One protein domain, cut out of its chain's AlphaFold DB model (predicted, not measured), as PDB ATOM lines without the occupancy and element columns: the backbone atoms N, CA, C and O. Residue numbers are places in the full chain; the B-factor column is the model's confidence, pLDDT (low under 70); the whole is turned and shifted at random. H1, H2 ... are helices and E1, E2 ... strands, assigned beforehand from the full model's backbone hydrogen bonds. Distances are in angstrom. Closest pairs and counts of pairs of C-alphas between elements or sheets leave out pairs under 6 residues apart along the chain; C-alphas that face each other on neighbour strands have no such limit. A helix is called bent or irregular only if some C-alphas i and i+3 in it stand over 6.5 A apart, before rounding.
ATOM      1  N   GLN A  41      -1.105 108.703  45.879       74.25
ATOM      2  CA  GLN A  41      -0.118 109.574  46.526       74.25
ATOM      3  C   GLN A  41       1.311 109.042  46.361       74.25
ATOM      4  O   GLN A  41       2.220 109.819  46.071       74.25
ATOM      5  N   ARG A  42       1.515 107.722  46.470       78.81
ATOM      6  CA  ARG A  42       2.817 107.083  46.210       78.81
ATOM      7  C   ARG A  42       3.255 107.252  44.755       78.81
ATOM      8  O   ARG A  42       4.413 107.572  44.500       78.81
ATOM      9  N   GLN A  43       2.338 107.094  43.799       72.94
ATOM     10  CA  GLN A  43       2.625 107.313  42.377       72.94
ATOM     11  C   GLN A  43       2.960 108.778  42.071       72.94
ATOM     12  O   GLN A  43       3.936 109.041  41.368       72.94
ATOM     13  N   ALA A  44       2.216 109.730  42.636       72.50
ATOM     14  CA  ALA A  44       2.469 111.158  42.453       72.50
ATOM     15  C   ALA A  44       3.826 111.585  43.038       72.50
ATOM     16  O   ALA A  44       4.592 112.288  42.377       72.50
ATOM     17  N   GLN A  45       4.164 111.112  44.243       77.06
ATOM     18  CA  GLN A  45       5.468 111.359  44.867       77.06
ATOM     19  C   GLN A  45       6.618 110.783  44.033       77.06
ATOM     20  O   GLN A  45       7.648 111.438  43.865       77.06
ATOM     21  N   ARG A  46       6.433 109.589  43.460       74.38
ATOM     22  CA  ARG A  46       7.433 108.955  42.593       74.38
ATOM     23  C   ARG A  46       7.618 109.707  41.278       74.38
ATOM     24  O   ARG A  46       8.751 109.950  40.875       74.38
ATOM     25  N   ALA A  47       6.527 110.115  40.634       71.12
ATOM     26  CA  ALA A  47       6.582 110.904  39.407       71.12
ATOM     27  C   ALA A  47       7.310 112.243  39.626       71.12
ATOM     28  O   ALA A  47       8.133 112.648  38.807       71.12
ATOM     29  N   GLU A  48       7.057 112.900  40.759       80.38
ATOM     30  CA  GLU A  48       7.735 114.141  41.142       80.38
ATOM     31  C   GLU A  48       9.224 113.919  41.458       80.38
ATOM     32  O   GLU A  48      10.071 114.710  41.041       80.38
ATOM     33  N   PHE A  49       9.574 112.817  42.130       81.69
ATOM     34  CA  PHE A  49      10.971 112.432  42.345       81.69
ATOM     35  C   PHE A  49      11.714 112.215  41.019       81.69
ATOM     36  O   PHE A  49      12.788 112.785  40.816       81.69
ATOM     37  N   ILE A  50      11.119 111.454  40.096       70.81
ATOM     38  CA  ILE A  50      11.683 111.197  38.765       70.81
ATOM     39  C   ILE A  50      11.869 112.517  38.008       70.81
ATOM     40  O   ILE A  50      12.951 112.762  37.478       70.81
ATOM     41  N   ARG A  51      10.878 113.420  38.032       76.56
ATOM     42  CA  ARG A  51      10.986 114.754  37.413       76.56
ATOM     43  C   ARG A  51      12.181 115.547  37.949       76.56
ATOM     44  O   ARG A  51      12.951 116.094  37.161       76.56
ATOM     45  N   ARG A  52      12.394 115.567  39.266       80.56
ATOM     46  CA  ARG A  52      13.545 116.263  39.872       80.56
ATOM     47  C   ARG A  52      14.878 115.633  39.477       80.56
ATOM     48  O   ARG A  52      15.826 116.357  39.178       80.56
ATOM     49  N   GLN A  53      14.953 114.302  39.433       73.44
ATOM     50  CA  GLN A  53      16.147 113.595  38.954       73.44
ATOM     51  C   GLN A  53      16.463 113.958  37.498       73.44
ATOM     52  O   GLN A  53      17.622 114.221  37.170       73.44
ATOM     53  N   ILE A  54      15.436 114.065  36.649       70.44
ATOM     54  CA  ILE A  54      15.560 114.515  35.258       70.44
ATOM     55  C   ILE A  54      16.142 115.918  35.171       70.44
ATOM     56  O   ILE A  54      17.104 116.138  34.434       70.44
ATOM     57  N   GLU A  55      15.612 116.871  35.926       79.88
ATOM     58  CA  GLU A  55      16.089 118.255  35.894       79.88
ATOM     59  C   GLU A  55      17.544 118.379  36.364       79.88
ATOM     60  O   GLU A  55      18.359 119.038  35.708       79.88
ATOM     61  N   VAL A  56      17.902 117.688  37.452       80.69
ATOM     62  CA  VAL A  56      19.276 117.661  37.971       80.69
ATOM     63  C   VAL A  56      20.228 117.034  36.956       80.69
ATOM     64  O   VAL A  56      21.280 117.610  36.665       80.69
ATOM     65  N   ARG A  57      19.868 115.885  36.372       69.31
ATOM     66  CA  ARG A  57      20.709 115.195  35.386       69.31
ATOM     67  C   ARG A  57      20.843 115.983  34.093       69.31
ATOM     68  O   ARG A  57      21.969 116.134  33.630       69.31
ATOM     69  N   ARG A  58      19.773 116.600  33.578       72.50
ATOM     70  CA  ARG A  58      19.838 117.545  32.444       72.50
ATOM     71  C   ARG A  58      20.855 118.658  32.704       72.50
ATOM     72  O   ARG A  58      21.678 118.965  31.840       72.50
ATOM     73  N   ALA A  59      20.823 119.252  33.897       74.75
ATOM     74  CA  ALA A  59      21.734 120.332  34.264       74.75
ATOM     75  C   ALA A  59      23.190 119.856  34.402       74.75
ATOM     76  O   ALA A  59      24.099 120.530  33.915       74.75
ATOM     77  N   GLN A  60      23.424 118.697  35.026       70.00
ATOM     78  CA  GLN A  60      24.758 118.091  35.151       70.00
ATOM     79  C   GLN A  60      25.340 117.726  33.789       70.00
ATOM     80  O   GLN A  60      26.486 118.042  33.486       70.00
ATOM     81  N   MET A  61      24.533 117.102  32.945       66.19
ATOM     82  CA  MET A  61      24.946 116.676  31.625       66.19
ATOM     83  C   MET A  61      25.359 117.844  30.733       66.19
ATOM     84  O   MET A  61      26.366 117.732  30.054       66.19
ATOM     85  N   ARG A  62      24.677 118.998  30.776       67.56
ATOM     86  CA  ARG A  62      25.140 120.190  30.036       67.56
ATOM     87  C   ARG A  62      26.500 120.702  30.509       67.56
ATOM     88  O   ARG A  62      27.218 121.317  29.728       67.56
ATOM     89  N   ARG A  63      26.830 120.489  31.784       68.38
ATOM     90  CA  ARG A  63      28.073 120.967  32.403       68.38
ATOM     91  C   ARG A  63      29.244 120.005  32.210       68.38
ATOM     92  O   ARG A  63      30.366 120.473  32.117       68.38
ATOM     93  N   ASN A  64      28.981 118.701  32.127       63.12
ATOM     94  CA  ASN A  64      30.006 117.649  32.085       63.12
ATOM     95  C   ASN A  64      30.474 117.283  30.664       63.12
ATOM     96  O   ASN A  64      31.168 116.285  30.482       63.12
ATOM     97  N   LEU A  65      30.059 118.037  29.646       60.88
ATOM     98  CA  LEU A  65      30.483 117.793  28.274       60.88
ATOM     99  C   LEU A  65      31.762 118.573  27.976       60.88
ATOM    100  O   LEU A  65      31.720 119.797  27.858       60.88
ATOM    101  N   ASP A  66      32.861 117.849  27.774       56.75
ATOM    102  CA  ASP A  66      34.142 118.405  27.340       56.75
ATOM    103  C   ASP A  66      34.575 117.843  25.977       56.75
ATOM    104  O   ASP A  66      34.299 116.693  25.618       56.75
ATOM    105  N   GLY A  67      35.275 118.676  25.203       64.94
ATOM    106  CA  GLY A  67      35.957 118.278  23.969       64.94
ATOM    107  C   GLY A  67      35.048 117.817  22.823       64.94
ATOM    108  O   GLY A  67      33.939 118.313  22.624       64.94
ATOM    109  N   GLU A  68      35.548 116.869  22.026       59.81
ATOM    110  CA  GLU A  68      34.884 116.360  20.818       59.81
ATOM    111  C   GLU A  68      33.529 115.697  21.123       59.81
ATOM    112  O   GLU A  68      32.569 115.873  20.372       59.81
ATOM    113  N   VAL A  69      33.399 115.026  22.271       62.41
ATOM    114  CA  VAL A  69      32.151 114.376  22.703       62.41
ATOM    115  C   VAL A  69      31.022 115.395  22.875       62.41
ATOM    116  O   VAL A  69      29.897 115.131  22.457       62.41
ATOM    117  N   ARG A  70      31.313 116.596  23.400       69.00
ATOM    118  CA  ARG A  70      30.323 117.681  23.499       69.00
ATOM    119  C   ARG A  70      29.750 118.049  22.138       69.00
ATOM    120  O   ARG A  70      28.533 118.082  21.980       69.00
ATOM    121  N   SER A  71      30.637 118.295  21.172       66.38
ATOM    122  CA  SER A  71      30.250 118.697  19.817       66.38
ATOM    123  C   SER A  71      29.387 117.643  19.125       66.38
ATOM    124  O   SER A  71      28.535 117.978  18.305       66.38
ATOM    125  N   LEU A  72      29.573 116.373  19.501       65.94
ATOM    126  CA  LEU A  72      28.793 115.271  18.973       65.94
ATOM    127  C   LEU A  72      27.418 115.127  19.655       65.94
ATOM    128  O   LEU A  72      26.426 114.813  19.000       65.94
ATOM    129  N   ARG A  73      27.322 115.383  20.963       70.38
ATOM    130  CA  ARG A  73      26.057 115.250  21.708       70.38
ATOM    131  C   ARG A  73      25.121 116.442  21.570       70.38
ATOM    132  O   ARG A  73      23.913 116.256  21.639       70.38
ATOM    133  N   GLU A  74      25.648 117.651  21.407       70.12
ATOM    134  CA  GLU A  74      24.844 118.881  21.395       70.12
ATOM    135  C   GLU A  74      23.718 118.874  20.337       70.12
ATOM    136  O   GLU A  74      22.589 119.211  20.693       70.12
ATOM    137  N   PRO A  75      23.931 118.386  19.096       69.94
ATOM    138  CA  PRO A  75      22.852 118.243  18.113       69.94
ATOM    139  C   PRO A  75      21.821 117.152  18.446       69.94
ATOM    140  O   PRO A  75      20.737 117.152  17.876       69.94
ATOM    141  N   LEU A  76      22.163 116.208  19.326       72.06
ATOM    142  CA  LEU A  76      21.341 115.051  19.710       72.06
ATOM    143  C   LEU A  76      20.697 115.229  21.087       72.06
ATOM    144  O   LEU A  76      20.109 114.292  21.626       72.06
ATOM    145  N   TRP A  77      20.844 116.417  21.677       74.25
ATOM    146  CA  TRP A  77      20.552 116.667  23.080       74.25
ATOM    147  C   TRP A  77      19.124 116.286  23.466       74.25
ATOM    148  O   TRP A  77      18.917 115.611  24.471       74.25
ATOM    149  N   ASP A  78      18.145 116.665  22.650       73.25
ATOM    150  CA  ASP A  78      16.741 116.387  22.945       73.25
ATOM    151  C   ASP A  78      16.434 114.883  22.883       73.25
ATOM    152  O   ASP A  78      15.719 114.367  23.741       73.25
ATOM    153  N   GLY A  79      17.051 114.153  21.948       75.44
ATOM    154  CA  GLY A  79      16.987 112.691  21.894       75.44
ATOM    155  C   GLY A  79      17.608 112.045  23.136       75.44
ATOM    156  O   GLY A  79      16.998 111.170  23.751       75.44
ATOM    157  N   TYR A  80      18.768 112.543  23.574       74.94
ATOM    158  CA  TYR A  80      19.432 112.073  24.791       74.94
ATOM    159  C   TYR A  80      18.555 112.266  26.027       74.94
ATOM    160  O   TYR A  80      18.394 111.354  26.837       74.94
ATOM    161  N   VAL A  81      17.964 113.451  26.172       76.06
ATOM    162  CA  VAL A  81      17.074 113.759  27.289       76.06
ATOM    163  C   VAL A  81      15.867 112.821  27.297       76.06
ATOM    164  O   VAL A  81      15.557 112.256  28.341       76.06
ATOM    165  N   LEU A  82      15.222 112.613  26.149       75.44
ATOM    166  CA  LEU A  82      14.069 111.716  26.042       75.44
ATOM    167  C   LEU A  82      14.425 110.264  26.365       75.44
ATOM    168  O   LEU A  82      13.661 109.559  27.024       75.44
ATOM    169  N   GLU A  83      15.587 109.801  25.910       78.62
ATOM    170  CA  GLU A  83      16.055 108.463  26.243       78.62
ATOM    171  C   GLU A  83      16.341 108.329  27.741       78.62
ATOM    172  O   GLU A  83      15.909 107.358  28.360       78.62
ATOM    173  N   PHE A  84      17.003 109.320  28.335       77.50
ATOM    174  CA  PHE A  84      17.281 109.360  29.764       77.50
ATOM    175  C   PHE A  84      15.997 109.272  30.607       77.50
ATOM    176  O   PHE A  84      15.922 108.466  31.533       77.50
ATOM    177  N   GLU A  85      14.964 110.046  30.267       76.69
ATOM    178  CA  GLU A  85      13.668 110.008  30.961       76.69
ATOM    179  C   GLU A  85      13.023 108.625  30.909       76.69
ATOM    180  O   GLU A  85      12.530 108.113  31.916       76.69
ATOM    181  N   HIS A  86      13.064 107.996  29.735       78.56
ATOM    182  CA  HIS A  86      12.536 106.652  29.563       78.56
ATOM    183  C   HIS A  86      13.366 105.610  30.323       78.56
ATOM    184  O   HIS A  86      12.822 104.614  30.806       78.56
ATOM    185  N   ASN A  87      14.680 105.801  30.410       77.12
ATOM    186  CA  ASN A  87      15.557 104.880  31.116       77.12
ATOM    187  C   ASN A  87      15.346 104.945  32.619       77.12
ATOM    188  O   ASN A  87      15.259 103.883  33.211       77.12
ATOM    189  N   LEU A  88      15.130 106.119  33.215       74.56
ATOM    190  CA  LEU A  88      14.834 106.208  34.649       74.56
ATOM    191  C   LEU A  88      13.608 105.384  35.056       74.56
ATOM    192  O   LEU A  88      13.646 104.682  36.060       74.56
ATOM    193  N   LEU A  89      12.529 105.437  34.270       74.69
ATOM    194  CA  LEU A  89      11.334 104.625  34.528       74.69
ATOM    195  C   LEU A  89      11.624 103.125  34.399       74.69
ATOM    196  O   LEU A  89      11.094 102.316  35.155       74.69
ATOM    197  N   PHE A  90      12.451 102.752  33.427       78.38
ATOM    198  CA  PHE A  90      12.812 101.363  33.181       78.38
ATOM    199  C   PHE A  90      13.761 100.812  34.255       78.38
ATOM    200  O   PHE A  90      13.551  99.714  34.764       78.38
ATOM    201  N   GLU A  91      14.791 101.577  34.603       78.81
ATOM    202  CA  GLU A  91      15.793 101.269  35.622       78.81
ATOM    203  C   GLU A  91      15.137 101.109  36.983       78.81
ATOM    204  O   GLU A  91      15.373 100.108  37.642       78.81
ATOM    205  N   ASP A  92      14.212 101.993  37.343       78.94
ATOM    206  CA  ASP A  92      13.452 101.907  38.587       78.94
ATOM    207  C   ASP A  92      12.701 100.566  38.742       78.94
ATOM    208  O   ASP A  92      12.717  99.954  39.816       78.94
ATOM    209  N   VAL A  93      12.086 100.055  37.667       79.69
ATOM    210  CA  VAL A  93      11.439  98.728  37.655       79.69
ATOM    211  C   VAL A  93      12.470  97.603  37.792       79.69
ATOM    212  O   VAL A  93      12.212  96.605  38.467       79.69
ATOM    213  N   ARG A  94      13.644  97.747  37.169       80.75
ATOM    214  CA  ARG A  94      14.706  96.730  37.189       80.75
ATOM    215  C   ARG A  94      15.446  96.683  38.522       80.75
ATOM    216  O   ARG A  94      15.679  95.590  39.028       80.75
ATOM    217  N   GLU A  95      15.730  97.825  39.129       80.56
ATOM    218  CA  GLU A  95      16.321  97.927  40.463       80.56
ATOM    219  C   GLU A  95      15.421  97.265  41.515       80.56
ATOM    220  O   GLU A  95      15.902  96.481  42.331       80.56
ATOM    221  N   GLN A  96      14.098  97.472  41.442       76.56
ATOM    222  CA  GLN A  96      13.129  96.756  42.290       76.56
ATOM    223  C   GLN A  96      13.151  95.237  42.084       76.56
ATOM    224  O   GLN A  96      12.892  94.485  43.021       76.56
ATOM    225  N   ALA A  97      13.466  94.778  40.873       76.62
ATOM    226  CA  ALA A  97      13.630  93.362  40.560       76.62
ATOM    227  C   ALA A  97      15.027  92.813  40.932       76.62
ATOM    228  O   ALA A  97      15.332  91.659  40.628       76.62
ATOM    229  N   GLY A  98      15.866  93.621  41.593       81.75
ATOM    230  CA  GLY A  98      17.194  93.232  42.065       81.75
ATOM    231  C   GLY A  98      18.287  93.310  41.001       81.75
ATOM    232  O   GLY A  98      19.290  92.613  41.123       81.75
ATOM    233  N   PHE A  99      18.108  94.109  39.948       82.75
ATOM    234  CA  PHE A  99      19.143  94.338  38.938       82.75
ATOM    235  C   PHE A  99      19.988  95.572  39.263       82.75
ATOM    236  O   PHE A  99      19.462  96.607  39.661       82.75
ATOM    237  N   ASP A 100      21.290  95.470  39.015       83.62
ATOM    238  CA  ASP A 100      22.225  96.586  38.940       83.62
ATOM    239  C   ASP A 100      22.436  97.008  37.484       83.62
ATOM    240  O   ASP A 100      22.456  96.179  36.569       83.62
ATOM    241  N   VAL A 101      22.634  98.306  37.263       80.06
ATOM    242  CA  VAL A 101      22.769  98.890  35.924       80.06
ATOM    243  C   VAL A 101      24.214  99.306  35.669       80.06
ATOM    244  O   VAL A 101      24.830 100.012  36.470       80.06
ATOM    245  N   ARG A 102      24.756  98.905  34.518       79.88
ATOM    246  CA  ARG A 102      26.039  99.379  33.987       79.88
ATOM    247  C   ARG A 102      25.828 100.028  32.630       79.88
ATOM    248  O   ARG A 102      25.326  99.393  31.708       79.88
ATOM    249  N   GLU A 103      26.244 101.280  32.500       75.88
ATOM    250  CA  GLU A 103      26.144 102.046  31.258       75.88
ATOM    251  C   GLU A 103      27.515 102.166  30.585       75.88
ATOM    252  O   GLU A 103      28.513 102.520  31.215       75.88
ATOM    253  N   TYR A 104      27.549 101.874  29.288       75.38
ATOM    254  CA  TYR A 104      28.697 102.019  28.406       75.38
ATOM    255  C   TYR A 104      28.296 102.915  27.244       75.38
ATOM    256  O   TYR A 104      27.336 102.632  26.528       75.38
ATOM    257  N   GLU A 105      29.053 103.980  27.024       71.50
ATOM    258  CA  GLU A 105      28.760 104.945  25.974       71.50
ATOM    259  C   GLU A 105      29.900 105.030  24.959       71.50
ATOM    260  O   GLU A 105      31.079 105.058  25.318       71.50
ATOM    261  N   LEU A 106      29.530 105.111  23.681       68.19
ATOM    262  CA  LEU A 106      30.435 105.299  22.560       68.19
ATOM    263  C   LEU A 106      29.896 106.379  21.612       68.19
ATOM    264  O   LEU A 106      28.868 106.204  20.958       68.19
ATOM    265  N   ALA A 107      30.623 107.489  21.493       69.06
ATOM    266  CA  ALA A 107      30.342 108.519  20.498       69.06
ATOM    267  C   ALA A 107      30.962 108.133  19.146       69.06
ATOM    268  O   ALA A 107      32.131 107.751  19.083       69.06
ATOM    269  N   LEU A 108      30.190 108.242  18.063       64.62
ATOM    270  CA  LEU A 108      30.609 107.879  16.712       64.62
ATOM    271  C   LEU A 108      30.366 109.015  15.715       64.62
ATOM    272  O   LEU A 108      29.330 109.681  15.722       64.62
ATOM    273  N   ARG A 109      31.297 109.158  14.770       66.94
ATOM    274  CA  ARG A 109      31.056 109.865  13.508       66.94
ATOM    275  C   ARG A 109      30.799 108.826  12.426       66.94
ATOM    276  O   ARG A 109      31.684 108.034  12.111       66.94
ATOM    277  N   LEU A 110      29.589 108.809  11.883       65.00
ATOM    278  CA  LEU A 110      29.194 107.846  10.863       65.00
ATOM    279  C   LEU A 110      29.454 108.426   9.474       65.00
ATOM    280  O   LEU A 110      28.789 109.375   9.057       65.00
ATOM    281  N   VAL A 111      30.396 107.819   8.754       60.53
ATOM    282  CA  VAL A 111      30.536 107.983   7.302       60.53
ATOM    283  C   VAL A 111      29.435 107.142   6.656       60.53
ATOM    284  O   VAL A 111      29.294 105.972   7.000       60.53
ATOM    285  N   GLU A 112      28.622 107.733   5.779       65.31
ATOM    286  CA  GLU A 112      27.454 107.069   5.163       65.31
ATOM    287  C   GLU A 112      26.449 106.513   6.195       65.31
ATOM    288  O   GLU A 112      26.213 105.305   6.313       65.31
ATOM    289  N   PRO A 113      25.793 107.401   6.953       68.12
ATOM    290  CA  PRO A 113      25.062 107.037   8.162       68.12
ATOM    291  C   PRO A 113      23.909 106.062   7.945       68.12
ATOM    292  O   PRO A 113      23.630 105.248   8.818       68.12
ATOM    293  N   ARG A 114      23.268 106.090   6.772       68.12
ATOM    294  CA  ARG A 114      22.192 105.147   6.432       68.12
ATOM    295  C   ARG A 114      22.701 103.707   6.344       68.12
ATOM    296  O   ARG A 114      22.052 102.809   6.868       68.12
ATOM    297  N   VAL A 115      23.860 103.499   5.717       67.88
ATOM    298  CA  VAL A 115      24.465 102.170   5.538       67.88
ATOM    299  C   VAL A 115      25.027 101.664   6.864       67.88
ATOM    300  O   VAL A 115      24.767 100.523   7.251       67.88
ATOM    301  N   ALA A 116      25.732 102.530   7.599       70.69
ATOM    302  CA  ALA A 116      26.283 102.195   8.908       70.69
ATOM    303  C   ALA A 116      25.183 101.823   9.916       70.69
ATOM    304  O   ALA A 116      25.309 100.830  10.633       70.69
ATOM    305  N   LEU A 117      24.077 102.577   9.931       72.44
ATOM    306  CA  LEU A 117      22.938 102.301  10.800       72.44
ATOM    307  C   LEU A 117      22.229 101.002  10.416       72.44
ATOM    308  O   LEU A 117      21.968 100.189  11.296       72.44
ATOM    309  N   ALA A 118      21.972 100.771   9.126       73.31
ATOM    310  CA  ALA A 118      21.358  99.528   8.657       73.31
ATOM    311  C   ALA A 118      22.197  98.298   9.045       73.31
ATOM    312  O   ALA A 118      21.662  97.336   9.589       73.31
ATOM    313  N   THR A 119      23.519  98.374   8.862       76.44
ATOM    314  CA  THR A 119      24.455  97.300   9.239       76.44
ATOM    315  C   THR A 119      24.463  97.059  10.750       76.44
ATOM    316  O   THR A 119      24.505  95.919  11.210       76.44
ATOM    317  N   LEU A 120      24.437  98.128  11.552       77.19
ATOM    318  CA  LEU A 120      24.358  98.019  13.007       77.19
ATOM    319  C   LEU A 120      23.038  97.374  13.445       77.19
ATOM    320  O   LEU A 120      23.052  96.486  14.293       77.19
ATOM    321  N   MET A 121      21.917  97.794  12.855       77.81
ATOM    322  CA  MET A 121      20.598  97.225  13.129       77.81
ATOM    323  C   MET A 121      20.558  95.730  12.825       77.81
ATOM    324  O   MET A 121      20.137  94.959  13.680       77.81
ATOM    325  N   GLU A 122      21.040  95.322  11.651       77.38
ATOM    326  CA  GLU A 122      21.134  93.914  11.251       77.38
ATOM    327  C   GLU A 122      21.926  93.097  12.282       77.38
ATOM    328  O   GLU A 122      21.422  92.114  12.817       77.38
ATOM    329  N   ARG A 123      23.108  93.579  12.686       80.88
ATOM    330  CA  ARG A 123      23.937  92.903  13.700       80.88
ATOM    331  C   ARG A 123      23.267  92.791  15.068       80.88
ATOM    332  O   ARG A 123      23.495  91.815  15.780       80.88
ATOM    333  N   LEU A 124      22.488  93.792  15.476       81.00
ATOM    334  CA  LEU A 124      21.754  93.754  16.743       81.00
ATOM    335  C   LEU A 124      20.593  92.758  16.682       81.00
ATOM    336  O   LEU A 124      20.393  92.005  17.635       81.00
ATOM    337  N   LEU A 125      19.872  92.712  15.560       81.06
ATOM    338  CA  LEU A 125      18.823  91.720  15.319       81.06
ATOM    339  C   LEU A 125      19.397  90.296  15.343       81.06
ATOM    340  O   LEU A 125      18.864  89.437  16.045       81.06
ATOM    341  N   ASP A 126      20.537  90.074  14.684       82.31
ATOM    342  CA  ASP A 126      21.257  88.794  14.702       82.31
ATOM    343  C   ASP A 126      21.713  88.401  16.117       82.31
ATOM    344  O   ASP A 126      21.709  87.225  16.488       82.31
ATOM    345  N   ALA A 127      22.067  89.386  16.949       81.31
ATOM    346  CA  ALA A 127      22.415  89.190  18.358       81.31
ATOM    347  C   ALA A 127      21.195  88.962  19.278       81.31
ATOM    348  O   ALA A 127      21.359  88.852  20.504       81.31
ATOM    349  N   GLY A 128      19.991  88.880  18.701       84.19
ATOM    350  CA  GLY A 128      18.737  88.576  19.384       84.19
ATOM    351  C   GLY A 128      18.061  89.779  20.037       84.19
ATOM    352  O   GLY A 128      17.218  89.581  20.910       84.19
ATOM    353  N   PHE A 129      18.433  91.008  19.671       85.19
ATOM    354  CA  PHE A 129      17.714  92.187  20.140       85.19
ATOM    355  C   PHE A 129      16.403  92.373  19.370       85.19
ATOM    356  O   PHE A 129      16.334  92.184  18.158       85.19
ATOM    357  N   THR A 130      15.366  92.809  20.073       87.31
ATOM    358  CA  THR A 130      14.105  93.283  19.508       87.31
ATOM    359  C   THR A 130      14.138  94.798  19.351       87.31
ATOM    360  O   THR A 130      14.822  95.496  20.097       87.31
ATOM    361  N   VAL A 131      13.410  95.317  18.364       84.25
ATOM    362  CA  VAL A 131      13.332  96.759  18.091       84.25
ATOM    363  C   VAL A 131      12.145  97.350  18.842       84.25
ATOM    364  O   VAL A 131      11.017  96.881  18.691       84.25
ATOM    365  N   GLU A 132      12.386  98.392  19.631       84.50
ATOM    366  CA  GLU A 132      11.325  99.183  20.256       84.50
ATOM    367  C   GLU A 132      10.860 100.306  19.316       84.50
ATOM    368  O   GLU A 132      11.569 100.714  18.393       84.50
ATOM    369  N   ALA A 133       9.677 100.866  19.581       77.81
ATOM    370  CA  ALA A 133       9.202 102.027  18.836       77.81
ATOM    371  C   ALA A 133      10.208 103.197  18.955       77.81
ATOM    372  O   ALA A 133      10.649 103.508  20.076       77.81
ATOM    373  N   PRO A 134      10.569 103.842  17.828       77.44
ATOM    374  CA  PRO A 134      11.474 104.979  17.837       77.44
ATOM    375  C   PRO A 134      10.858 106.143  18.615       77.44
ATOM    376  O   PRO A 134       9.647 106.368  18.564       77.44
ATOM    377  N   MET A 135      11.700 106.891  19.323       76.88
ATOM    378  CA  MET A 135      11.286 108.057  20.106       76.88
ATOM    379  C   MET A 135      11.933 109.341  19.595       76.88
ATOM    380  O   MET A 135      12.895 109.304  18.827       76.88
ATOM    381  N   GLY A 136      11.418 110.470  20.080       71.88
ATOM    382  CA  GLY A 136      11.926 111.799  19.760       71.88
ATOM    383  C   GLY A 136      11.405 112.343  18.441       71.88
ATOM    384  O   GLY A 136      10.729 111.625  17.702       71.88
ATOM    385  N   PRO A 137      11.647 113.629  18.160       68.31
ATOM    386  CA  PRO A 137      11.278 114.248  16.894       68.31
ATOM    387  C   PRO A 137      12.162 113.709  15.746       68.31
ATOM    388  O   PRO A 137      13.169 113.049  16.016       68.31
ATOM    389  N   PRO A 138      11.782 113.910  14.466       66.62
ATOM    390  CA  PRO A 138      12.567 113.437  13.319       66.62
ATOM    391  C   PRO A 138      14.045 113.833  13.409       66.62
ATOM    392  O   PRO A 138      14.936 113.007  13.266       66.62
ATOM    393  N   ASP A 139      14.324 115.063  13.808       64.12
ATOM    394  CA  ASP A 139      15.664 115.624  13.916       64.12
ATOM    395  C   ASP A 139      16.540 115.063  15.041       64.12
ATOM    396  O   ASP A 139      17.756 115.251  14.986       64.12
ATOM    397  N   ALA A 140      15.968 114.318  15.988       66.19
ATOM    398  CA  ALA A 140      16.680 113.681  17.092       66.19
ATOM    399  C   ALA A 140      16.050 112.320  17.437       66.19
ATOM    400  O   ALA A 140      15.576 112.090  18.554       66.19
ATOM    401  N   ARG A 141      16.014 111.413  16.451       73.88
ATOM    402  CA  ARG A 141      15.463 110.068  16.645       73.88
ATOM    403  C   ARG A 141      16.354 109.241  17.558       73.88
ATOM    404  O   ARG A 141      17.574 109.189  17.389       73.88
ATOM    405  N   VAL A 142      15.700 108.502  18.443       80.62
ATOM    406  CA  VAL A 142      16.330 107.462  19.253       80.62
ATOM    407  C   VAL A 142      15.793 106.110  18.809       80.62
ATOM    408  O   VAL A 142      14.605 105.816  18.984       80.62
ATOM    409  N   LEU A 143      16.665 105.288  18.229       82.12
ATOM    410  CA  LEU A 143      16.375 103.882  17.965       82.12
ATOM    411  C   LEU A 143      16.789 103.071  19.179       82.12
ATOM    412  O   LEU A 143      17.893 103.247  19.689       82.12
ATOM    413  N   ARG A 144      15.914 102.186  19.640       85.56
ATOM    414  CA  ARG A 144      16.142 101.412  20.855       85.56
ATOM    415  C   ARG A 144      15.951  99.942  20.570       85.56
ATOM    416  O   ARG A 144      15.043  99.543  19.840       85.56
ATOM    417  N   PHE A 145      16.825  99.163  21.173       84.94
ATOM    418  CA  PHE A 145      16.909  97.735  21.008       84.94
ATOM    419  C   PHE A 145      16.966  97.115  22.390       84.94
ATOM    420  O   PHE A 145      17.723  97.562  23.257       84.94
ATOM    421  N   TRP A 146      16.179  96.074  22.593       86.38
ATOM    422  CA  TRP A 146      16.097  95.377  23.862       86.38
ATOM    423  C   TRP A 146      16.415  93.908  23.669       86.38
ATOM    424  O   TRP A 146      15.972  93.285  22.712       86.38
ATOM    425  N   ARG A 147      17.156  93.329  24.602       86.06
ATOM    426  CA  ARG A 147      17.334  91.889  24.671       86.06
ATOM    427  C   ARG A 147      17.180  91.442  26.107       86.06
ATOM    428  O   ARG A 147      17.990  91.794  26.963       86.06
ATOM    429  N   GLU A 148      16.176  90.610  26.329       82.56
ATOM    430  CA  GLU A 148      16.039  89.875  27.576       82.56
ATOM    431  C   GLU A 148      17.117  88.787  27.648       82.56
ATOM    432  O   GLU A 148      17.355  88.034  26.693       82.56
ATOM    433  N   GLY A 149      17.822  88.747  28.771       72.31
ATOM    434  CA  GLY A 149      18.825  87.739  29.054       72.31
ATOM    435  C   GLY A 149      18.214  86.371  29.279       72.31
ATOM    436  O   GLY A 149      17.100  86.233  29.766       72.31
ATOM    437  N   ARG A 150      18.989  85.315  29.015       63.66
ATOM    438  CA  ARG A 150      18.555  83.943  29.325       63.66
ATOM    439  C   ARG A 150      18.684  83.565  30.809       63.66
ATOM    440  O   ARG A 150      18.230  82.484  31.169       63.66
ATOM    441  N   SER A 151      19.306  84.387  31.666       61.22
ATOM    442  CA  SER A 151      19.410  84.070  33.105       61.22
ATOM    443  C   SER A 151      19.695  85.255  34.038       61.22
ATOM    444  O   SER A 151      18.986  85.409  35.026       61.22
ATOM    445  N   MET A 152      20.723  86.073  33.772       61.81
ATOM    446  CA  MET A 152      21.193  87.092  34.736       61.81
ATOM    447  C   MET A 152      21.542  88.456  34.131       61.81
ATOM    448  O   MET A 152      21.928  89.353  34.873       61.81
ATOM    449  N   GLN A 153      21.440  88.617  32.811       72.56
ATOM    450  CA  GLN A 153      21.889  89.827  32.124       72.56
ATOM    451  C   GLN A 153      20.909  90.258  31.049       72.56
ATOM    452  O   GLN A 153      20.888  89.661  29.970       72.56
ATOM    453  N   ASP A 154      20.167  91.325  31.308       82.38
ATOM    454  CA  ASP A 154      19.443  91.995  30.242       82.38
ATOM    455  C   ASP A 154      20.321  93.072  29.600       82.38
ATOM    456  O   ASP A 154      21.244  93.608  30.218       82.38
ATOM    457  N   ALA A 155      20.049  93.396  28.340       82.00
ATOM    458  CA  ALA A 155      20.785  94.425  27.626       82.00
ATOM    459  C   ALA A 155      19.836  95.353  26.880       82.00
ATOM    460  O   ALA A 155      18.923  94.913  26.180       82.00
ATOM    461  N   ARG A 156      20.112  96.651  26.972       83.12
ATOM    462  CA  ARG A 156      19.443  97.673  26.183       83.12
ATOM    463  C   ARG A 156      20.463  98.463  25.402       83.12
ATOM    464  O   ARG A 156      21.501  98.849  25.931       83.12
ATOM    465  N   PHE A 157      20.162  98.697  24.143       81.31
ATOM    466  CA  PHE A 157      21.034  99.415  23.243       81.31
ATOM    467  C   PHE A 157      20.255 100.549  22.597       81.31
ATOM    468  O   PHE A 157      19.157 100.334  22.087       81.31
ATOM    469  N   SER A 158      20.819 101.748  22.614       82.00
ATOM    470  CA  SER A 158      20.187 102.940  22.063       82.00
ATOM    471  C   SER A 158      21.120 103.637  21.091       82.00
ATOM    472  O   SER A 158      22.314 103.789  21.350       82.00
ATOM    473  N   VAL A 159      20.553 104.075  19.972       77.88
ATOM    474  CA  VAL A 159      21.242 104.818  18.922       77.88
ATOM    475  C   VAL A 159      20.558 106.160  18.753       77.88
ATOM    476  O   VAL A 159      19.391 106.223  18.366       77.88
ATOM    477  N   HIS A 160      21.305 107.224  19.008       76.69
ATOM    478  CA  HIS A 160      20.871 108.593  18.748       76.69
ATOM    479  C   HIS A 160      21.317 108.999  17.361       76.69
ATOM    480  O   HIS A 160      22.506 108.899  17.063       76.69
ATOM    481  N   VAL A 161      20.389 109.459  16.525       70.81
ATOM    482  CA  VAL A 161      20.693 109.888  15.157       70.81
ATOM    483  C   VAL A 161      20.102 111.267  14.912       70.81
ATOM    484  O   VAL A 161      18.892 111.462  15.005       70.81
ATOM    485  N   GLY A 162      20.963 112.224  14.574       65.62
ATOM    486  CA  GLY A 162      20.552 113.583  14.237       65.62
ATOM    487  C   GLY A 162      20.271 113.687  12.743       65.62
ATOM    488  O   GLY A 162      21.189 113.507  11.940       65.62
ATOM    489  N   GLU A 163      19.034 113.991  12.330       53.28
ATOM    490  CA  GLU A 163      18.674 114.005  10.894       53.28
ATOM    491  C   GLU A 163      19.350 115.118  10.085       53.28
ATOM    492  O   GLU A 163      19.331 115.048   8.855       53.28
ATOM    493  N   ARG A 164      20.028 116.099  10.704       52.28
ATOM    494  CA  ARG A 164      20.840 117.070   9.937       52.28
ATOM    495  C   ARG A 164      21.895 116.399   9.046       52.28
ATOM    496  O   ARG A 164      22.307 116.990   8.058       52.28
ATOM    497  N   ALA A 165      22.239 115.141   9.317       45.59
ATOM    498  CA  ALA A 165      23.098 114.318   8.471       45.59
ATOM    499  C   ALA A 165      22.377 113.258   7.611       45.59
ATOM    500  O   ALA A 165      23.013 112.522   6.858       45.59
ATOM    501  N   LEU A 166      21.050 113.153   7.715       47.34
ATOM    502  CA  LEU A 166      20.202 112.271   6.901       47.34
ATOM    503  C   LEU A 166      19.437 113.025   5.800       47.34
ATOM    504  O   LEU A 166      18.747 112.383   4.994       47.34
ATOM    505  N   GLY A 167      19.570 114.357   5.756       47.22
ATOM    506  CA  GLY A 167      19.009 115.227   4.726       47.22
ATOM    507  C   GLY A 167      19.454 114.848   3.311       47.22
ATOM    508  O   GLY A 167      20.494 114.233   3.091       47.22
ATOM    509  N   THR A 168      18.649 115.212   2.315       47.03
ATOM    510  CA  THR A 168      18.836 114.814   0.906       47.03
ATOM    511  C   THR A 168      20.025 115.485   0.208       47.03
ATOM    512  O   THR A 168      20.399 115.058  -0.885       47.03
ATOM    513  N   ARG A 169      20.637 116.508   0.821       49.88
ATOM    514  CA  ARG A 169      21.883 117.157   0.377       49.88
ATOM    515  C   ARG A 169      22.722 117.595   1.587       49.88
ATOM    516  O   ARG A 169      22.612 118.753   1.985       49.88
ATOM    517  N   PRO A 170      23.532 116.709   2.185       47.81
ATOM    518  CA  PRO A 170      24.481 117.121   3.215       47.81
ATOM    519  C   PRO A 170      25.557 118.011   2.579       47.81
ATOM    520  O   PRO A 170      26.125 117.653   1.540       47.81
ATOM    521  N   SER A 171      25.851 119.175   3.161       47.09
ATOM    522  CA  SER A 171      27.042 119.937   2.774       47.09
ATOM    523  C   SER A 171      28.314 119.121   3.074       47.09
ATOM    524  O   SER A 171      28.283 118.221   3.912       47.09
ATOM    525  N   PRO A 172      29.465 119.410   2.439       44.94
ATOM    526  CA  PRO A 172      30.722 118.692   2.696       44.94
ATOM    527  C   PRO A 172      31.181 118.731   4.165       44.94
ATOM    528  O   PRO A 172      31.911 117.853   4.607       44.94
ATOM    529  N   VAL A 173      30.728 119.735   4.926       43.00
ATOM    530  CA  VAL A 173      30.963 119.869   6.373       43.00
ATOM    531  C   VAL A 173      29.999 118.982   7.189       43.00
ATOM    532  O   VAL A 173      30.320 118.589   8.306       43.00
ATOM    533  N   GLU A 174      28.850 118.611   6.620       40.94
ATOM    534  CA  GLU A 174      27.750 117.837   7.225       40.94
ATOM    535  C   GLU A 174      27.762 116.338   6.849       40.94
ATOM    536  O   GLU A 174      26.835 115.606   7.190       40.94
ATOM    537  N   GLN A 175      28.795 115.842   6.158       43.94
ATOM    538  CA  GLN A 175      28.877 114.449   5.673       43.94
ATOM    539  C   GLN A 175      29.057 113.371   6.761       43.94
ATOM    540  O   GLN A 175      29.184 112.190   6.437       43.94
ATOM    541  N   GLY A 176      29.031 113.734   8.043       47.34
ATOM    542  CA  GLY A 176      28.971 112.773   9.138       47.34
ATOM    543  C   GLY A 176      27.637 112.878   9.855       47.34
ATOM    544  O   GLY A 176      27.362 113.925  10.439       47.34
ATOM    545  N   ALA A 177      26.838 111.802   9.896       54.03
ATOM    546  CA  ALA A 177      25.872 111.747  10.989       54.03
ATOM    547  C   ALA A 177      26.631 111.514  12.259       54.03
ATOM    548  O   ALA A 177      27.380 110.547  12.404       54.03
ATOM    549  N   THR A 178      26.413 112.425  13.181       60.47
ATOM    550  CA  THR A 178      26.786 112.166  14.539       60.47
ATOM    551  C   THR A 178      25.814 111.151  15.106       60.47
ATOM    552  O   THR A 178      24.599 111.366  15.097       60.47
ATOM    553  N   GLY A 179      26.376 110.036  15.555       65.75
ATOM    554  CA  GLY A 179      25.665 109.019  16.298       65.75
ATOM    555  C   GLY A 179      26.252 108.897  17.691       65.75
ATOM    556  O   GLY A 179      27.465 108.978  17.874       65.75
ATOM    557  N   VAL A 180      25.407 108.668  18.684       67.31
ATOM    558  CA  VAL A 180      25.867 108.196  19.991       67.31
ATOM    559  C   VAL A 180      25.238 106.837  20.220       67.31
ATOM    560  O   VAL A 180      24.024 106.681  20.085       67.31
ATOM    561  N   LEU A 181      26.086 105.858  20.515       69.69
ATOM    562  CA  LEU A 181      25.687 104.516  20.897       69.69
ATOM    563  C   LEU A 181      25.777 104.401  22.408       69.69
ATOM    564  O   LEU A 181      26.832 104.657  22.990       69.69
ATOM    565  N   ILE A 182      24.688 103.977  23.031       72.44
ATOM    566  CA  ILE A 182      24.651 103.715  24.464       72.44
ATOM    567  C   ILE A 182      24.229 102.269  24.665       72.44
ATOM    568  O   ILE A 182      23.135 101.869  24.271       72.44
ATOM    569  N   LEU A 183      25.109 101.481  25.274       76.25
ATOM    570  CA  LEU A 183      24.831 100.128  25.725       76.25
ATOM    571  C   LEU A 183      24.626 100.155  27.238       76.25
ATOM    572  O   LEU A 183      25.527 100.522  27.986       76.25
ATOM    573  N   ARG A 184      23.468  99.698  27.699       78.56
ATOM    574  CA  ARG A 184      23.189  99.439  29.111       78.56
ATOM    575  C   ARG A 184      23.072  97.946  29.349       78.56
ATOM    576  O   ARG A 184      22.331  97.257  28.649       78.56
ATOM    577  N   LEU A 185      23.809  97.462  30.338       79.56
ATOM    578  CA  LEU A 185      23.752  96.094  30.831       79.56
ATOM    579  C   LEU A 185      23.069  96.106  32.196       79.56
ATOM    580  O   LEU A 185      23.467  96.862  33.079       79.56
ATOM    581  N   TYR A 186      22.052  95.272  32.352       80.00
ATOM    582  CA  TYR A 186      21.324  95.080  33.596       80.00
ATOM    583  C   TYR A 186      21.712  93.714  34.135       80.00
ATOM    584  O   TYR A 186      21.343  92.698  33.551       80.00
ATOM    585  N   GLU A 187      22.463  93.677  35.225       82.25
ATOM    586  CA  GLU A 187      22.940  92.435  35.828       82.25
ATOM    587  C   GLU A 187      22.155  92.165  37.106       82.25
ATOM    588  O   GLU A 187      22.060  93.031  37.971       82.25
ATOM    589  N   ARG A 188      21.570  90.977  37.245       77.81
ATOM    590  CA  ARG A 188      20.883  90.609  38.486       77.81
ATOM    591  C   ARG A 188      21.912  90.480  39.608       77.81
ATOM    592  O   ARG A 188      22.928  89.810  39.418       77.81
ATOM    593  N   ARG A 189      21.645  91.080  40.772       69.69
ATOM    594  CA  ARG A 189      22.428  90.837  41.987       69.69
ATOM    595  C   ARG A 189      22.371  89.341  42.279       69.69
ATOM    596  O   ARG A 189      21.296  88.781  42.473       69.69
TER     597      ARG A 189
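AT A GLANCE: This is residues 41 to 189 of the 191 residues of an uncharacterized protein of Aquimonas voraii (UniProt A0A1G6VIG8). A twisted sheet of four antiparallel strands is the middle of this domain, with the bent helix H2 over one face and the helix H3 over the other. The long helix H1 crosses H2b on the side away from the sheet, as a further piece outside that face. The printed part has 149 residues, with three named helices and four named strands in the order H1, H2, E1, H3, E2, E3, E4; the sheet's order is E1, E4, E3, E2, and the class is mixed, helices and strands. It is compact, with a radius of gyration of the C-alphas of 16.4 A and spans of 52 by 36 by 26 A.

IN THESE COORDINATES: Find C-alpha 41 at (-0.118, 109.574, 46.526); from there H1 runs through residues 41 to 63, 33.5 A. Next look at H2, residues 67 to 96, assigned as one helix by its hydrogen bonds but bent, with C-alphas 75 and 78 8.0 A apart. Its arms are H2a, residues 67 to 75, 14.4 A and irregular with C-alphas 72 and 75 6.7 A apart, and H2b, residues 78 to 96, 27.8 A. Then come E1, residues 99 to 111, 36.3 A; H3, residues 113 to 126, 19.7 A; E2, residues 140 to 147, 23.1 A; and E3, residues 153 to 162, 29.8 A. E4, residues 176 to 188, runs 37.7 A to C-alpha 188 at (20.883, 90.609, 38.486).

HOW THE PARTS SIT: Look first at E2, E3 and E4, a meander, each strand the antiparallel neighbour of the one before; E2 and E3 form a hairpin, as do E3 and E4. Within hydrogen-bond range are N 145 and O 157 between E2 and E3, 2.8 A, N 156 and O 184 between E3 and E4, 2.8 A, and N 104 and O 183 between E1 and E4, 2.8 A. Helices on both faces make three layers: H2a and H2b on one face, H3 on the opposite face. H2a has a height over the sheet of 9.2 A; its closest C-alphas to E4 are those of Leu 72 and Thr 178, 5.8 A. H2b comes closest to E2 at the C-alphas of Gly 79 and Ala 140, 4.9 A. H3, at a height of 8.0 A, runs along the strands, at 5 degrees to E4 on the local plane; the closest C-alphas of the two are those of Pro 113 and Ala 177, 5.6 A. H1 is not on the sheet; its residues 50 to 58 alone touch H2b, closest at the C-alphas of Ile 54 and Glu 85, 6.5 A, at a steep tilt of 47 degrees, opposite ways. In H1 and H3 every O i to N i+4 pair is within hydrogen-bond range; in H2a 3 of 5 are and in H2b 13 of 15.

THE WHOLE: The two C-alphas farthest apart are those of Gln 41 and Pro 172, 54.4 A. The printed part has no cut; the links H3 to E2 and E3 to E4 are long, 13 residues each. Mean pLDDT of the printed part is 71.7, and low-confidence stretches under 70 include residues 61 to 72, 106 to 115 and 162 to 181.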